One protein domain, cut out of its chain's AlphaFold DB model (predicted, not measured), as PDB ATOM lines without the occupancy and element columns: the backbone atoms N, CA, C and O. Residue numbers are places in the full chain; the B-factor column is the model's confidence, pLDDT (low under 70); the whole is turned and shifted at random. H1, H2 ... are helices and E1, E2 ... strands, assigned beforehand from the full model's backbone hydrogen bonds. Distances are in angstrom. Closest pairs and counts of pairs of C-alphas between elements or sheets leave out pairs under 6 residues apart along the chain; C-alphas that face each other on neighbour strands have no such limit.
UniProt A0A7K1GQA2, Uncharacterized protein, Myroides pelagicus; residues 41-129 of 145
ATOM      1  N   THR A  41     215.051  78.442 231.087       80.81
ATOM      2  CA  THR A  41     215.032  78.642 232.539       80.81
ATOM      3  C   THR A  41     216.138  79.611 232.938       80.81
ATOM      4  O   THR A  41     217.273  79.488 232.477       80.81
ATOM      5  N   PHE A  42     215.809  80.555 233.816       80.94
ATOM      6  CA  PHE A  42     216.738  81.522 234.395       80.94
ATOM      7  C   PHE A  42     216.713  81.416 235.917       80.94
ATOM      8  O   PHE A  42     215.653  81.228 236.513       80.94
ATOM      9  N   ILE A  43     217.879  81.531 236.546       82.19
ATOM     10  CA  ILE A  43     218.025  81.406 237.999       82.19
ATOM     11  C   ILE A  43     218.660  82.692 238.525       82.19
ATOM     12  O   ILE A  43     219.805  82.997 238.196       82.19
ATOM     13  N   PHE A  44     217.917  83.436 239.341       80.44
ATOM     14  CA  PHE A  44     218.336  84.689 239.968       80.44
ATOM     15  C   PHE A  44     218.406  84.484 241.483       80.44
ATOM     16  O   PHE A  44     217.388  84.583 242.164       80.44
ATOM     17  N   LYS A  45     219.591  84.201 242.036       83.19
ATOM     18  CA  LYS A  45     219.741  83.819 243.455       83.19
ATOM     19  C   LYS A  45     218.790  82.662 243.821       83.19
ATOM     20  O   LYS A  45     218.972  81.556 243.323       83.19
ATOM     21  N   ASP A  46     217.771  82.938 244.632       80.25
ATOM     22  CA  ASP A  46     216.761  81.982 245.092       80.25
ATOM     23  C   ASP A  46     215.510  81.944 244.198       80.25
ATOM     24  O   ASP A  46     214.591  81.166 244.443       80.25
ATOM     25  N   TYR A  47     215.448  82.767 243.151       82.25
ATOM     26  CA  TYR A  47     214.326  82.829 242.222       82.25
ATOM     27  C   TYR A  47     214.591  81.995 240.973       82.25
ATOM     28  O   TYR A  47     215.630  82.117 240.323       82.25
ATOM     29  N   HIS A  48     213.622  81.167 240.606       84.69
ATOM     30  CA  HIS A  48     213.650  80.330 239.417       84.69
ATOM     31  C   HIS A  48     212.541  80.774 238.469       84.69
ATOM     32  O   HIS A  48     211.361  80.745 238.822       84.69
ATOM     33  N   VAL A  49     212.929  81.149 237.256       82.25
ATOM     34  CA  VAL A  49     212.033  81.597 236.192       82.25
ATOM     35  C   VAL A  49     212.033  80.558 235.090       82.25
ATOM     36  O   VAL A  49     213.086  80.246 234.543       82.25
ATOM     37  N   SER A  50     210.862  80.056 234.723       84.06
ATOM     38  CA  SER A  50     210.681  79.157 233.581       84.06
ATOM     39  C   SER A  50     209.806  79.812 232.526       84.06
ATOM     40  O   SER A  50     208.711  80.271 232.833       84.06
ATOM     41  N   LEU A  51     210.277  79.841 231.285       80.81
ATOM     42  CA  LEU A  51     209.548  80.409 230.158       80.81
ATOM     43  C   LEU A  51     208.941  79.327 229.279       80.81
ATOM     44  O   LEU A  51     209.583  78.323 228.970       80.81
ATOM     45  N   ASN A  52     207.735  79.593 228.793       79.25
ATOM     46  CA  ASN A  52     207.139  78.896 227.664       79.25
ATOM     47  C   ASN A  52     206.417  79.918 226.800       79.25
ATOM     48  O   ASN A  52     205.356  80.388 227.196       79.25
ATOM     49  N   ASN A  53     207.018  80.228 225.649       72.81
ATOM     50  CA  ASN A  53     206.560  81.122 224.581       72.81
ATOM     51  C   ASN A  53     205.911  82.440 225.046       72.81
ATOM     52  O   ASN A  53     206.538  83.491 224.925       72.81
ATOM     53  N   ASP A  54     204.697  82.380 225.586       81.75
ATOM     54  CA  ASP A  54     203.873  83.524 225.982       81.75
ATOM     55  C   ASP A  54     203.597  83.610 227.494       81.75
ATOM     56  O   ASP A  54     202.844  84.474 227.942       81.75
ATOM     57  N   LYS A  55     204.209  82.735 228.297       84.19
ATOM     58  CA  LYS A  55     204.087  82.734 229.759       84.19
ATOM     59  C   LYS A  55     205.443  82.563 230.426       84.19
ATOM     60  O   LYS A  55     206.295  81.810 229.943       84.19
ATOM     61  N   ALA A  56     205.599  83.212 231.571       87.25
ATOM     62  CA  ALA A  56     206.694  82.962 232.493       87.25
ATOM     63  C   ALA A  56     206.140  82.468 233.831       87.25
ATOM     64  O   ALA A  56     205.069  82.881 234.265       87.25
ATOM     65  N   LEU A  57     206.862  81.563 234.477       88.62
ATOM     66  CA  LEU A  57     206.542  81.050 235.800       88.62
ATOM     67  C   LEU A  57     207.704  81.369 236.724       88.62
ATOM     68  O   LEU A  57     208.818  80.895 236.495       88.62
ATOM     69  N   LEU A  58     207.441  82.168 237.748       86.81
ATOM     70  CA  LEU A  58     208.394  82.497 238.794       86.81
ATOM     71  C   LEU A  58     208.114  81.622 240.018       86.81
ATOM     72  O   LEU A  58     206.972  81.454 240.436       86.81
ATOM     73  N   SER A  59     209.172  81.082 240.602       85.44
ATOM     74  CA  SER A  59     209.131  80.348 241.865       85.44
ATOM     75  C   SER A  59     210.267  80.818 242.761       85.44
ATOM     76  O   SER A  59     211.342  81.173 242.271       85.44
ATOM     77  N   TYR A  60     210.027  80.845 244.067       82.44
ATOM     78  CA  TYR A  60     211.034  81.176 245.071       82.44
ATOM     79  C   TYR A  60     211.463  79.898 245.783       82.44
ATOM     80  O   TYR A  60     210.613  79.135 246.226       82.44
ATOM     81  N   ARG A  61     212.765  79.643 245.886       72.12
ATOM     82  CA  ARG A  61     213.312  78.468 246.564       72.12
ATOM     83  C   ARG A  61     213.893  78.881 247.911       72.12
ATOM     84  O   ARG A  61     215.048  79.288 247.988       72.12
ATOM     85  N   HIS A  62     213.112  78.731 248.976       61.41
ATOM     86  CA  HIS A  62     213.591  78.945 250.341       61.41
ATOM     87  C   HIS A  62     214.062  77.626 250.962       61.41
ATOM     88  O   HIS A  62     213.231  76.806 251.328       61.41
ATOM     89  N   ASN A  63     215.380  77.448 251.121       56.09
ATOM     90  CA  ASN A  63     216.036  76.247 251.666       56.09
ATOM     91  C   ASN A  63     215.793  74.933 250.887       56.09
ATOM     92  O   ASN A  63     214.708  74.621 250.426       56.09
ATOM     93  N   GLN A  64     216.836  74.106 250.757       54.25
ATOM     94  CA  GLN A  64     216.755  72.827 250.025       54.25
ATOM     95  C   GLN A  64     216.033  71.706 250.796       54.25
ATOM     96  O   GLN A  64     215.782  70.645 250.235       54.25
ATOM     97  N   ASN A  65     215.712  71.932 252.075       52.25
ATOM     98  CA  ASN A  65     215.196  70.906 252.987       52.25
ATOM     99  C   ASN A  65     213.692  71.014 253.264       52.25
ATOM    100  O   ASN A  65     213.157  70.183 253.999       52.25
ATOM    101  N   SER A  66     213.003  72.019 252.722       47.44
ATOM    102  CA  SER A  66     211.550  72.108 252.820       47.44
ATOM    103  C   SER A  66     210.924  71.396 251.621       47.44
ATOM    104  O   SER A  66     211.124  71.769 250.468       47.44
ATOM    105  N   ASN A  67     210.113  70.375 251.896       51.50
ATOM    106  CA  ASN A  67     209.151  69.807 250.940       51.50
ATOM    107  C   ASN A  67     207.982  70.780 250.674       51.50
ATOM    108  O   ASN A  67     206.878  70.342 250.353       51.50
ATOM    109  N   ASP A  68     208.190  72.079 250.879       52.69
ATOM    110  CA  ASP A  68     207.123  73.057 250.805       52.69
ATOM    111  C   ASP A  68     206.792  73.341 249.343       52.69
ATOM    112  O   ASP A  68     207.674  73.585 248.509       52.69
ATOM    113  N   ASP A  69     205.491  73.305 249.055       61.56
ATOM    114  CA  ASP A  69     204.887  73.793 247.823       61.56
ATOM    115  C   ASP A  69     205.208  75.290 247.695       61.56
ATOM    116  O   ASP A  69     204.457  76.161 248.138       61.56
ATOM    117  N   ASN A  70     206.378  75.598 247.132       66.50
ATOM    118  CA  ASN A  70     206.788  76.973 246.902       66.50
ATOM    119  C   ASN A  70     205.761  77.648 245.981       66.50
ATOM    120  O   ASN A  70     205.433  77.092 244.925       66.50
ATOM    121  N   PRO A  71     205.255  78.840 246.345       74.94
ATOM    122  CA  PRO A  71     204.236  79.510 245.560       74.94
ATOM    123  C   PRO A  71     204.758  79.786 244.149       74.94
ATOM    124  O   PRO A  71     205.863  80.298 243.951       74.94
ATOM    125  N   LEU A  72     203.936  79.419 243.168       84.06
ATOM    126  CA  LEU A  72     204.196  79.654 241.758       84.06
ATOM    127  C   LEU A  72     203.455  80.913 241.322       84.06
ATOM    128  O   LEU A  72     202.232  80.995 241.438       84.06
ATOM    129  N   ILE A  73     204.194  81.879 240.792       86.44
ATOM    130  CA  ILE A  73     203.645  83.124 240.268       86.44
ATOM    131  C   ILE A  73     203.658  83.031 238.747       86.44
ATOM    132  O   ILE A  73     204.714  82.896 238.126       86.44
ATOM    133  N   LEU A  74     202.472  83.076 238.145       89.38
ATOM    134  CA  LEU A  74     202.321  83.116 236.698       89.38
ATOM    135  C   LEU A  74     202.423  84.562 236.211       89.38
ATOM    136  O   LEU A  74     201.728  85.438 236.718       89.38
ATOM    137  N   LEU A  75     203.256  84.786 235.203       90.44
ATOM    138  CA  LEU A  75     203.434  86.069 234.542       90.44
ATOM    139  C   LEU A  75     203.005  85.938 233.081       90.44
ATOM    140  O   LEU A  75     203.328  84.952 232.400       90.44
ATOM    141  N   SER A  76     202.286  86.944 232.606       90.88
ATOM    142  CA  SER A  76     201.774  87.002 231.239       90.88
ATOM    143  C   SER A  76     202.692  87.852 230.383       90.88
ATOM    144  O   SER A  76     203.283  88.814 230.865       90.88
ATOM    145  N   ARG A  77     202.830  87.490 229.108       90.50
ATOM    146  CA  ARG A  77     203.602  88.287 228.161       90.50
ATOM    147  C   ARG A  77     202.914  89.625 227.897       90.50
ATOM    148  O   ARG A  77     201.769  89.646 227.450       90.50
ATOM    149  N   ASN A  78     203.658  90.709 228.065       87.56
ATOM    150  CA  ASN A  78     203.215  92.040 227.684       87.56
ATOM    151  C   ASN A  78     203.477  92.233 226.189       87.56
ATOM    152  O   ASN A  78     204.610  92.145 225.705       87.56
ATOM    153  N   THR A  79     202.411  92.458 225.425       71.69
ATOM    154  CA  THR A  79     202.499  92.856 224.021       71.69
ATOM    155  C   THR A  79     202.479  94.376 223.962       71.69
ATOM    156  O   THR A  79     201.420  94.980 223.820       71.69
ATOM    157  N   HIS A  80     203.641  95.006 224.115       64.06
ATOM    158  CA  HIS A  80     203.758  96.418 223.769       64.06
ATOM    159  C   HIS A  80     203.763  96.589 222.247       64.06
ATOM    160  O   HIS A  80     204.388  95.802 221.533       64.06
ATOM    161  N   ASP A  81     203.063  97.621 221.770       54.91
ATOM    162  CA  ASP A  81     202.913  97.948 220.354       54.91
ATOM    163  C   ASP A  81     204.285  98.104 219.665       54.91
ATOM    164  O   ASP A  81     205.025  99.062 219.886       54.91
ATOM    165  N   GLU A  82     204.620  97.103 218.849       49.56
ATOM    166  CA  GLU A  82     205.528  97.059 217.686       49.56
ATOM    167  C   GLU A  82     206.954  97.659 217.758       49.56
ATOM    168  O   GLU A  82     207.689  97.563 216.773       49.56
ATOM    169  N   LYS A  83     207.424  98.226 218.877       53.25
ATOM    170  CA  LYS A  83     208.735  98.917 218.933       53.25
ATOM    171  C   LYS A  83     209.736  98.423 219.967       53.25
ATOM    172  O   LYS A  83     210.884  98.871 219.938       53.25
ATOM    173  N   HIS A  84     209.365  97.511 220.858       55.50
ATOM    174  CA  HIS A  84     210.313  96.976 221.828       55.50
ATOM    175  C   HIS A  84     210.990  95.711 221.300       55.50
ATOM    176  O   HIS A  84     210.351  94.712 220.993       55.50
ATOM    177  N   SER A  85     212.320  95.769 221.194       69.62
ATOM    178  CA  SER A  85     213.170  94.641 220.795       69.62
ATOM    179  C   SER A  85     213.254  93.540 221.857       69.62
ATOM    180  O   SER A  85     213.873  92.508 221.613       69.62
ATOM    181  N   HIS A  86     212.683  93.772 223.041       81.44
ATOM    182  CA  HIS A  86     212.751  92.885 224.191       81.44
ATOM    183  C   HIS A  86     211.389  92.250 224.483       81.44
ATOM    184  O   HIS A  86     210.341  92.830 224.199       81.44
ATOM    185  N   LYS A  87     211.406  91.036 225.041       88.19
ATOM    186  CA  LYS A  87     210.191  90.343 225.495       88.19
ATOM    187  C   LYS A  87     209.999  90.616 226.975       88.19
ATOM    188  O   LYS A  87     210.917  90.362 227.750       88.19
ATOM    189  N   GLU A  88     208.820  91.073 227.354       91.50
ATOM    190  CA  GLU A  88     208.485  91.364 228.742       91.50
ATOM    191  C   GLU A  88     207.353  90.464 229.238       91.50
ATOM    192  O   GLU A  88     206.427  90.148 228.487       91.50
ATOM    193  N   PHE A  89     207.451  90.038 230.494       92.31
ATOM    194  CA  PHE A  89     206.431  89.274 231.197       92.31
ATOM    195  C   PHE A  89     206.203  89.898 232.569       92.31
ATOM    196  O   PHE A  89     207.173  90.067 233.307       92.31
ATOM    197  N   SER A  90     204.956  90.179 232.937       93.00
ATOM    198  CA  SER A  90     204.636  90.724 234.257       93.00
ATOM    199  C   SER A  90     203.428  90.054 234.906       93.00
ATOM    200  O   SER A  90     202.658  89.330 234.263       93.00
ATOM    201  N   ASN A  91     203.290  90.254 236.214       92.00
ATOM    202  CA  ASN A  91     202.035  90.002 236.914       92.00
ATOM    203  C   ASN A  91     201.050  91.160 236.667       92.00
ATOM    204  O   ASN A  91     201.410  92.192 236.103       92.00
ATOM    205  N   GLU A  92     199.801  90.992 237.106       87.62
ATOM    206  CA  GLU A  92     198.736  91.989 236.907       87.62
ATOM    207  C   GLU A  92     199.032  93.346 237.565       87.62
ATOM    208  O   GLU A  92     198.539  94.366 237.096       87.62
ATOM    209  N   THR A  93     199.823  93.366 238.643       89.88
ATOM    210  CA  THR A  93     200.198  94.591 239.369       89.88
ATOM    211  C   THR A  93     201.482  95.241 238.855       89.88
ATOM    212  O   THR A  93     201.840  96.307 239.345       89.88
ATOM    213  N   GLU A  94     202.184  94.612 237.906       87.88
ATOM    214  CA  GLU A  94     203.503  95.034 237.396       87.88
ATOM    215  C   GLU A  94     204.608  95.138 238.470       87.88
ATOM    216  O   GLU A  94     205.694  95.657 238.223       87.88
ATOM    217  N   GLU A  95     204.374  94.592 239.663       91.06
ATOM    218  CA  GLU A  95     205.366  94.516 240.743       91.06
ATOM    219  C   GLU A  95     206.442  93.463 240.448       91.06
ATOM    220  O   GLU A  95     207.562  93.542 240.952       91.06
ATOM    221  N   ILE A  96     206.121  92.467 239.621       91.50
ATOM    222  CA  ILE A  96     207.053  91.429 239.189       91.50
ATOM    223  C   ILE A  96     207.162  91.495 237.678       91.50
ATOM    224  O   ILE A  96     206.188  91.221 236.976       91.50
ATOM    225  N   VAL A  97     208.360  91.802 237.183       91.88
ATOM    226  CA  VAL A  97     208.623  91.991 235.753       91.88
ATOM    227  C   VAL A  97     209.863  91.216 235.332       91.88
ATOM    228  O   VAL A  97     210.904  91.253 235.987       91.88
ATOM    229  N   ILE A  98     209.763  90.513 234.209       91.12
ATOM    230  CA  ILE A  98     210.866  89.794 233.577       91.12
ATOM    231  C   ILE A  98     211.055  90.334 232.172       91.12
ATOM    232  O   ILE A  98     210.176  90.181 231.328       91.12
ATOM    233  N   CYS A  99     212.232  90.891 231.903       90.50
ATOM    234  CA  CYS A  99     212.587  91.431 230.596       90.50
ATOM    235  C   CYS A  99     213.715  90.597 229.980       90.50
ATOM    236  O   CYS A  99     214.841  90.579 230.484       90.50
ATOM    237  N   ILE A 100     213.438  89.943 228.856       87.12
ATOM    238  CA  ILE A 100     214.450  89.327 227.993       87.12
ATOM    239  C   ILE A 100     214.900  90.393 227.003       87.12
ATOM    240  O   ILE A 100     214.238  90.631 225.989       87.12
ATOM    241  N   ILE A 101     216.005  91.058 227.326       84.12
ATOM    242  CA  ILE A 101     216.537  92.175 226.540       84.12
ATOM    243  C   ILE A 101     217.230  91.655 225.281       84.12
ATOM    244  O   ILE A 101     217.104  92.242 224.207       84.12
ATOM    245  N   SER A 102     217.942  90.539 225.414       78.19
ATOM    246  CA  SER A 102     218.605  89.833 224.320       78.19
ATOM    247  C   SER A 102     218.858  88.374 224.704       78.19
ATOM    248  O   SER A 102     218.584  87.967 225.833       78.19
ATOM    249  N   ASP A 103     219.470  87.605 223.802       74.69
ATOM    250  CA  ASP A 103     219.970  86.252 224.096       74.69
ATOM    251  C   ASP A 103     221.052  86.231 225.196       74.69
ATOM    252  O   ASP A 103     221.428  85.165 225.693       74.69
ATOM    253  N   TYR A 104     221.573  87.400 225.582       76.88
ATOM    254  CA  TYR A 104     222.686  87.537 226.513       76.88
ATOM    255  C   TYR A 104     222.347  88.287 227.796       76.88
ATOM    256  O   TYR A 104     223.169  88.263 228.709       76.88
ATOM    257  N   GLU A 105     221.191  88.945 227.878       81.62
ATOM    258  CA  GLU A 105     220.809  89.782 229.015       81.62
ATOM    259  C   GLU A 105     219.339  89.566 229.369       81.62
ATOM    260  O   GLU A 105     218.443  89.797 228.550       81.62
ATOM    261  N   VAL A 106     219.103  89.167 230.617       84.50
ATOM    262  CA  VAL A 106     217.759  88.985 231.174       84.50
ATOM    263  C   VAL A 106     217.675  89.690 232.516       84.50
ATOM    264  O   VAL A 106     218.561  89.537 233.358       84.50
ATOM    265  N   LYS A 107     216.604  90.452 232.731       89.44
ATOM    266  CA  LYS A 107     216.339  91.153 233.989       89.44
ATOM    267  C   LYS A 107     215.109  90.592 234.675       89.44
ATOM    268  O   LYS A 107     214.119  90.296 234.016       89.44
ATOM    269  N   LEU A 108     215.193  90.480 235.993       87.94
ATOM    270  CA  LEU A 108     214.077  90.202 236.887       87.94
ATOM    271  C   LEU A 108     213.963  91.379 237.852       87.94
ATOM    272  O   LEU A 108     214.920  91.692 238.561       87.94
ATOM    273  N   GLN A 109     212.801  92.006 237.887       90.31
ATOM    274  CA  GLN A 109     212.427  92.990 238.884       90.31
ATOM    275  C   GLN A 109     211.351  92.393 239.785       90.31
ATOM    276  O   GLN A 109     210.397  91.786 239.300       90.31
ATOM    277  N   ILE A 110     211.540  92.541 241.093       88.31
ATOM    278  CA  ILE A 110     210.558  92.213 242.125       88.31
ATOM    279  C   ILE A 110     210.480  93.439 243.026       88.31
ATOM    280  O   ILE A 110     211.474  93.811 243.662       88.31
ATOM    281  N   ASP A 111     209.323  94.087 243.031       86.94
ATOM    282  CA  ASP A 111     209.094  95.394 243.631       86.94
ATOM    283  C   ASP A 111     210.155  96.407 243.147       86.94
ATOM    284  O   ASP A 111     210.290  96.687 241.954       86.94
ATOM    285  N   ASN A 112     210.976  96.915 244.071       82.44
ATOM    286  CA  ASN A 112     212.063  97.860 243.803       82.44
ATOM    287  C   ASN A 112     213.441  97.187 243.657       82.44
ATOM    288  O   ASN A 112     214.458  97.878 243.553       82.44
ATOM    289  N   THR A 113     213.508  95.853 243.686       83.50
ATOM    290  CA  THR A 113     214.767  95.103 243.585       83.50
ATOM    291  C   THR A 113     214.941  94.548 242.180       83.50
ATOM    292  O   THR A 113     214.073  93.844 241.677       83.50
ATOM    293  N   SER A 114     216.094  94.818 241.561       86.25
ATOM    294  CA  SER A 114     216.418  94.328 240.221       86.25
ATOM    295  C   SER A 114     217.612  93.379 240.238       86.25
ATOM    296  O   SER A 114     218.639  93.639 240.870       86.25
ATOM    297  N   TYR A 115     217.478  92.286 239.497       83.81
ATOM    298  CA  TYR A 115     218.507  91.296 239.237       83.81
ATOM    299  C   TYR A 115     218.758  91.236 237.732       83.81
ATOM    300  O   TYR A 115     217.818  91.213 236.942       83.81
ATOM    301  N   THR A 116     220.024  91.189 237.321       85.06
ATOM    302  CA  THR A 116     220.401  91.055 235.908       85.06
ATOM    303  C   THR A 116     221.275  89.826 235.727       85.06
ATOM    304  O   THR A 116     222.279  89.667 236.419       85.06
ATOM    305  N   LEU A 117     220.897  88.962 234.789       77.94
ATOM    306  CA  LEU A 117     221.706  87.844 234.334       77.94
ATOM    307  C   LEU A 117     222.343  88.192 233.003       77.94
ATOM    308  O   LEU A 117     221.657  88.588 232.062       77.94
ATOM    309  N   PHE A 118     223.650  87.965 232.937       76.88
ATOM    310  CA  PHE A 118     224.413  88.026 231.705       76.88
ATOM    311  C   PHE A 118     224.870  86.628 231.305       76.88
ATOM    312  O   PHE A 118     225.319  85.841 232.142       76.88
ATOM    313  N   SER A 119     224.811  86.325 230.011       66.94
ATOM    314  CA  SER A 119     225.414  85.105 229.480       66.94
ATOM    315  C   SER A 119     226.929  85.107 229.735       66.94
ATOM    316  O   SER A 119     227.590  86.125 229.500       66.94
ATOM    317  N   PRO A 120     227.536  83.971 230.129       59.47
ATOM    318  CA  PRO A 120     228.983  83.871 230.315       59.47
ATOM    319  C   PRO A 120     229.799  84.287 229.083       59.47
ATOM    320  O   PRO A 120     230.931  84.745 229.224       59.47
ATOM    321  N   LYS A 121     229.242  84.130 227.871       56.53
ATOM    322  CA  LYS A 121     229.892  84.548 226.617       56.53
ATOM    323  C   LYS A 121     230.027  86.071 226.534       56.53
ATOM    324  O   LYS A 121     231.113  86.559 226.255       56.53
ATOM    325  N   TYR A 122     228.967  86.795 226.890       57.62
ATOM    326  CA  TYR A 122     228.958  88.257 226.936       57.62
ATOM    327  C   TYR A 122     229.941  88.802 227.979       57.62
ATOM    328  O   TYR A 122     230.692  89.737 227.721       57.62
ATOM    329  N   LEU A 123     230.025  88.152 229.143       54.88
ATOM    330  CA  LEU A 123     230.973  88.549 230.185       54.88
ATOM    331  C   LEU A 123     232.438  88.359 229.770       54.88
ATOM    332  O   LEU A 123     233.284  89.130 230.210       54.88
ATOM    333  N   LYS A 124     232.759  87.366 228.928       51.34
ATOM    334  CA  LYS A 124     234.121  87.191 228.388       51.34
ATOM    335  C   LYS A 124     234.515  88.315 227.432       51.34
ATOM    336  O   LYS A 124     235.668  88.728 227.448       51.34
ATOM    337  N   GLU A 125     233.569  88.806 226.636       50.09
ATOM    338  CA  GLU A 125     233.794  89.916 225.704       50.09
ATOM    339  C   GLU A 125     233.935  91.252 226.446       50.09
ATOM    340  O   GLU A 125     234.838  92.025 226.143       50.09
ATOM    341  N   VAL A 126     233.126  91.492 227.483       51.66
ATOM    342  CA  VAL A 126     233.190  92.730 228.285       51.66
ATOM    343  C   VAL A 126     234.392  92.751 229.249       51.66
ATOM    344  O   VAL A 126     235.018  93.798 229.439       51.66
ATOM    345  N   ASN A 127     234.771  91.607 229.835       46.25
ATOM    346  CA  ASN A 127     235.934  91.519 230.735       46.25
ATOM    347  C   ASN A 127     237.283  91.598 230.015       46.25
ATOM    348  O   ASN A 127     238.293  91.814 230.679       46.25
ATOM    349  N   ALA A 128     237.327  91.441 228.689       47.81
ATOM    350  CA  ALA A 128     238.554  91.683 227.935       47.81
ATOM    351  C   ALA A 128     239.003  93.155 228.020       47.81
ATOM    352  O   ALA A 128     240.179  93.427 227.795       47.81
ATOM    353  N   ASP A 129     238.099  94.073 228.399       44.25
ATOM    354  CA  ASP A 129     238.362  95.515 228.374       44.25
ATOM    355  C   ASP A 129     238.022  96.279 229.670       44.25
ATOM    356  O   ASP A 129     238.264  97.483 229.751       44.25
TER     357      ASP A 129
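Overview. This is residues 41 to 129 of the 145 residues of an uncharacterized protein of Myroides pelagicus (UniProt A0A7K1GQA2). A single antiparallel sheet of eight strands is folded over at E4 into two leaves that face each other, E1 E2 E3 on one side and E5 E6 E7 E8 on the other, curled like part of a barrel. The short helix H1 follows the last strand away from the sheet, and residues 124 to 129 stick out. The printed part has 89 residues, with the strands E1 to E8 in chain order across the sheet and then H1; the class is mostly strand. It is only just compact, close to loose, with a radius of gyration of the C-alphas of 14.3 A, and spans 44 by 35 by 25 A.

Along the chain. The sheet begins with E1, residues 41 to 44, at C-alpha 41 (215.032, 78.642, 232.539). E2 is residues 47 to 52, 16.7 A long, and E3 is residues 55 to 60, 16.9 A. E4, residues 72 to 78, is 18.8 A long and begins at C-alpha 72 (204.196, 79.654, 241.758). E5 is residues 87 to 90, E6 residues 96 to 102, 18.9 A, E7 residues 105 to 110, 16.8 A, and E8 residues 113 to 118, 16.9 A. H1, residues 120 to 127, is 10.3 A long and ends at C-alpha 127 (235.934, 91.519, 230.735).

Arrangement. The eight strands form a meander, each the antiparallel neighbour of the one before, and each successive pair is a hairpin. The folded sheet has E4 as its hinge and is twisted. Pairing is staggered there: E4 pairs with E3 over residues 72 to 76, with N 58 and O 73 at 2.8 A, and with E5 over residues 76 to 78, with N 78 and O 88 at 2.9 A. Ala 56 of E3 and Phe 89 of E5 have the closest C-alphas of those strands, 6.4 A apart. In one leaf, N 42 and O 49 of the neighbour strands E1 and E2 are within hydrogen-bond range at 2.8 A, and N 50 and O 57 of the neighbour strands E2 and E3 are within hydrogen-bond range at 2.8 A. In the other, N 89 and O 98 are 2.9 A apart between E5 and E6, N 99 and O 107 2.9 A between E6 and E7, and N 108 and O 115 2.9 A between E7 and E8. The edge strands E1 and E8 have their closest C-alphas at Phe 44 and Tyr 115, 6.6 A apart. H1 is not on the sheet, and every O i to N i+4 pair in it is within hydrogen-bond range.

Size, cuts and confidence. The C-alphas farthest apart, of Asn 65 and Glu 82, are 45.0 A apart. The printed part has no cut. The link from E3 to E4, 11 residues, is long. Mean pLDDT of the printed part is 76.1; residues 62 to 70, 80 to 85 and 119 to 129 are under 70.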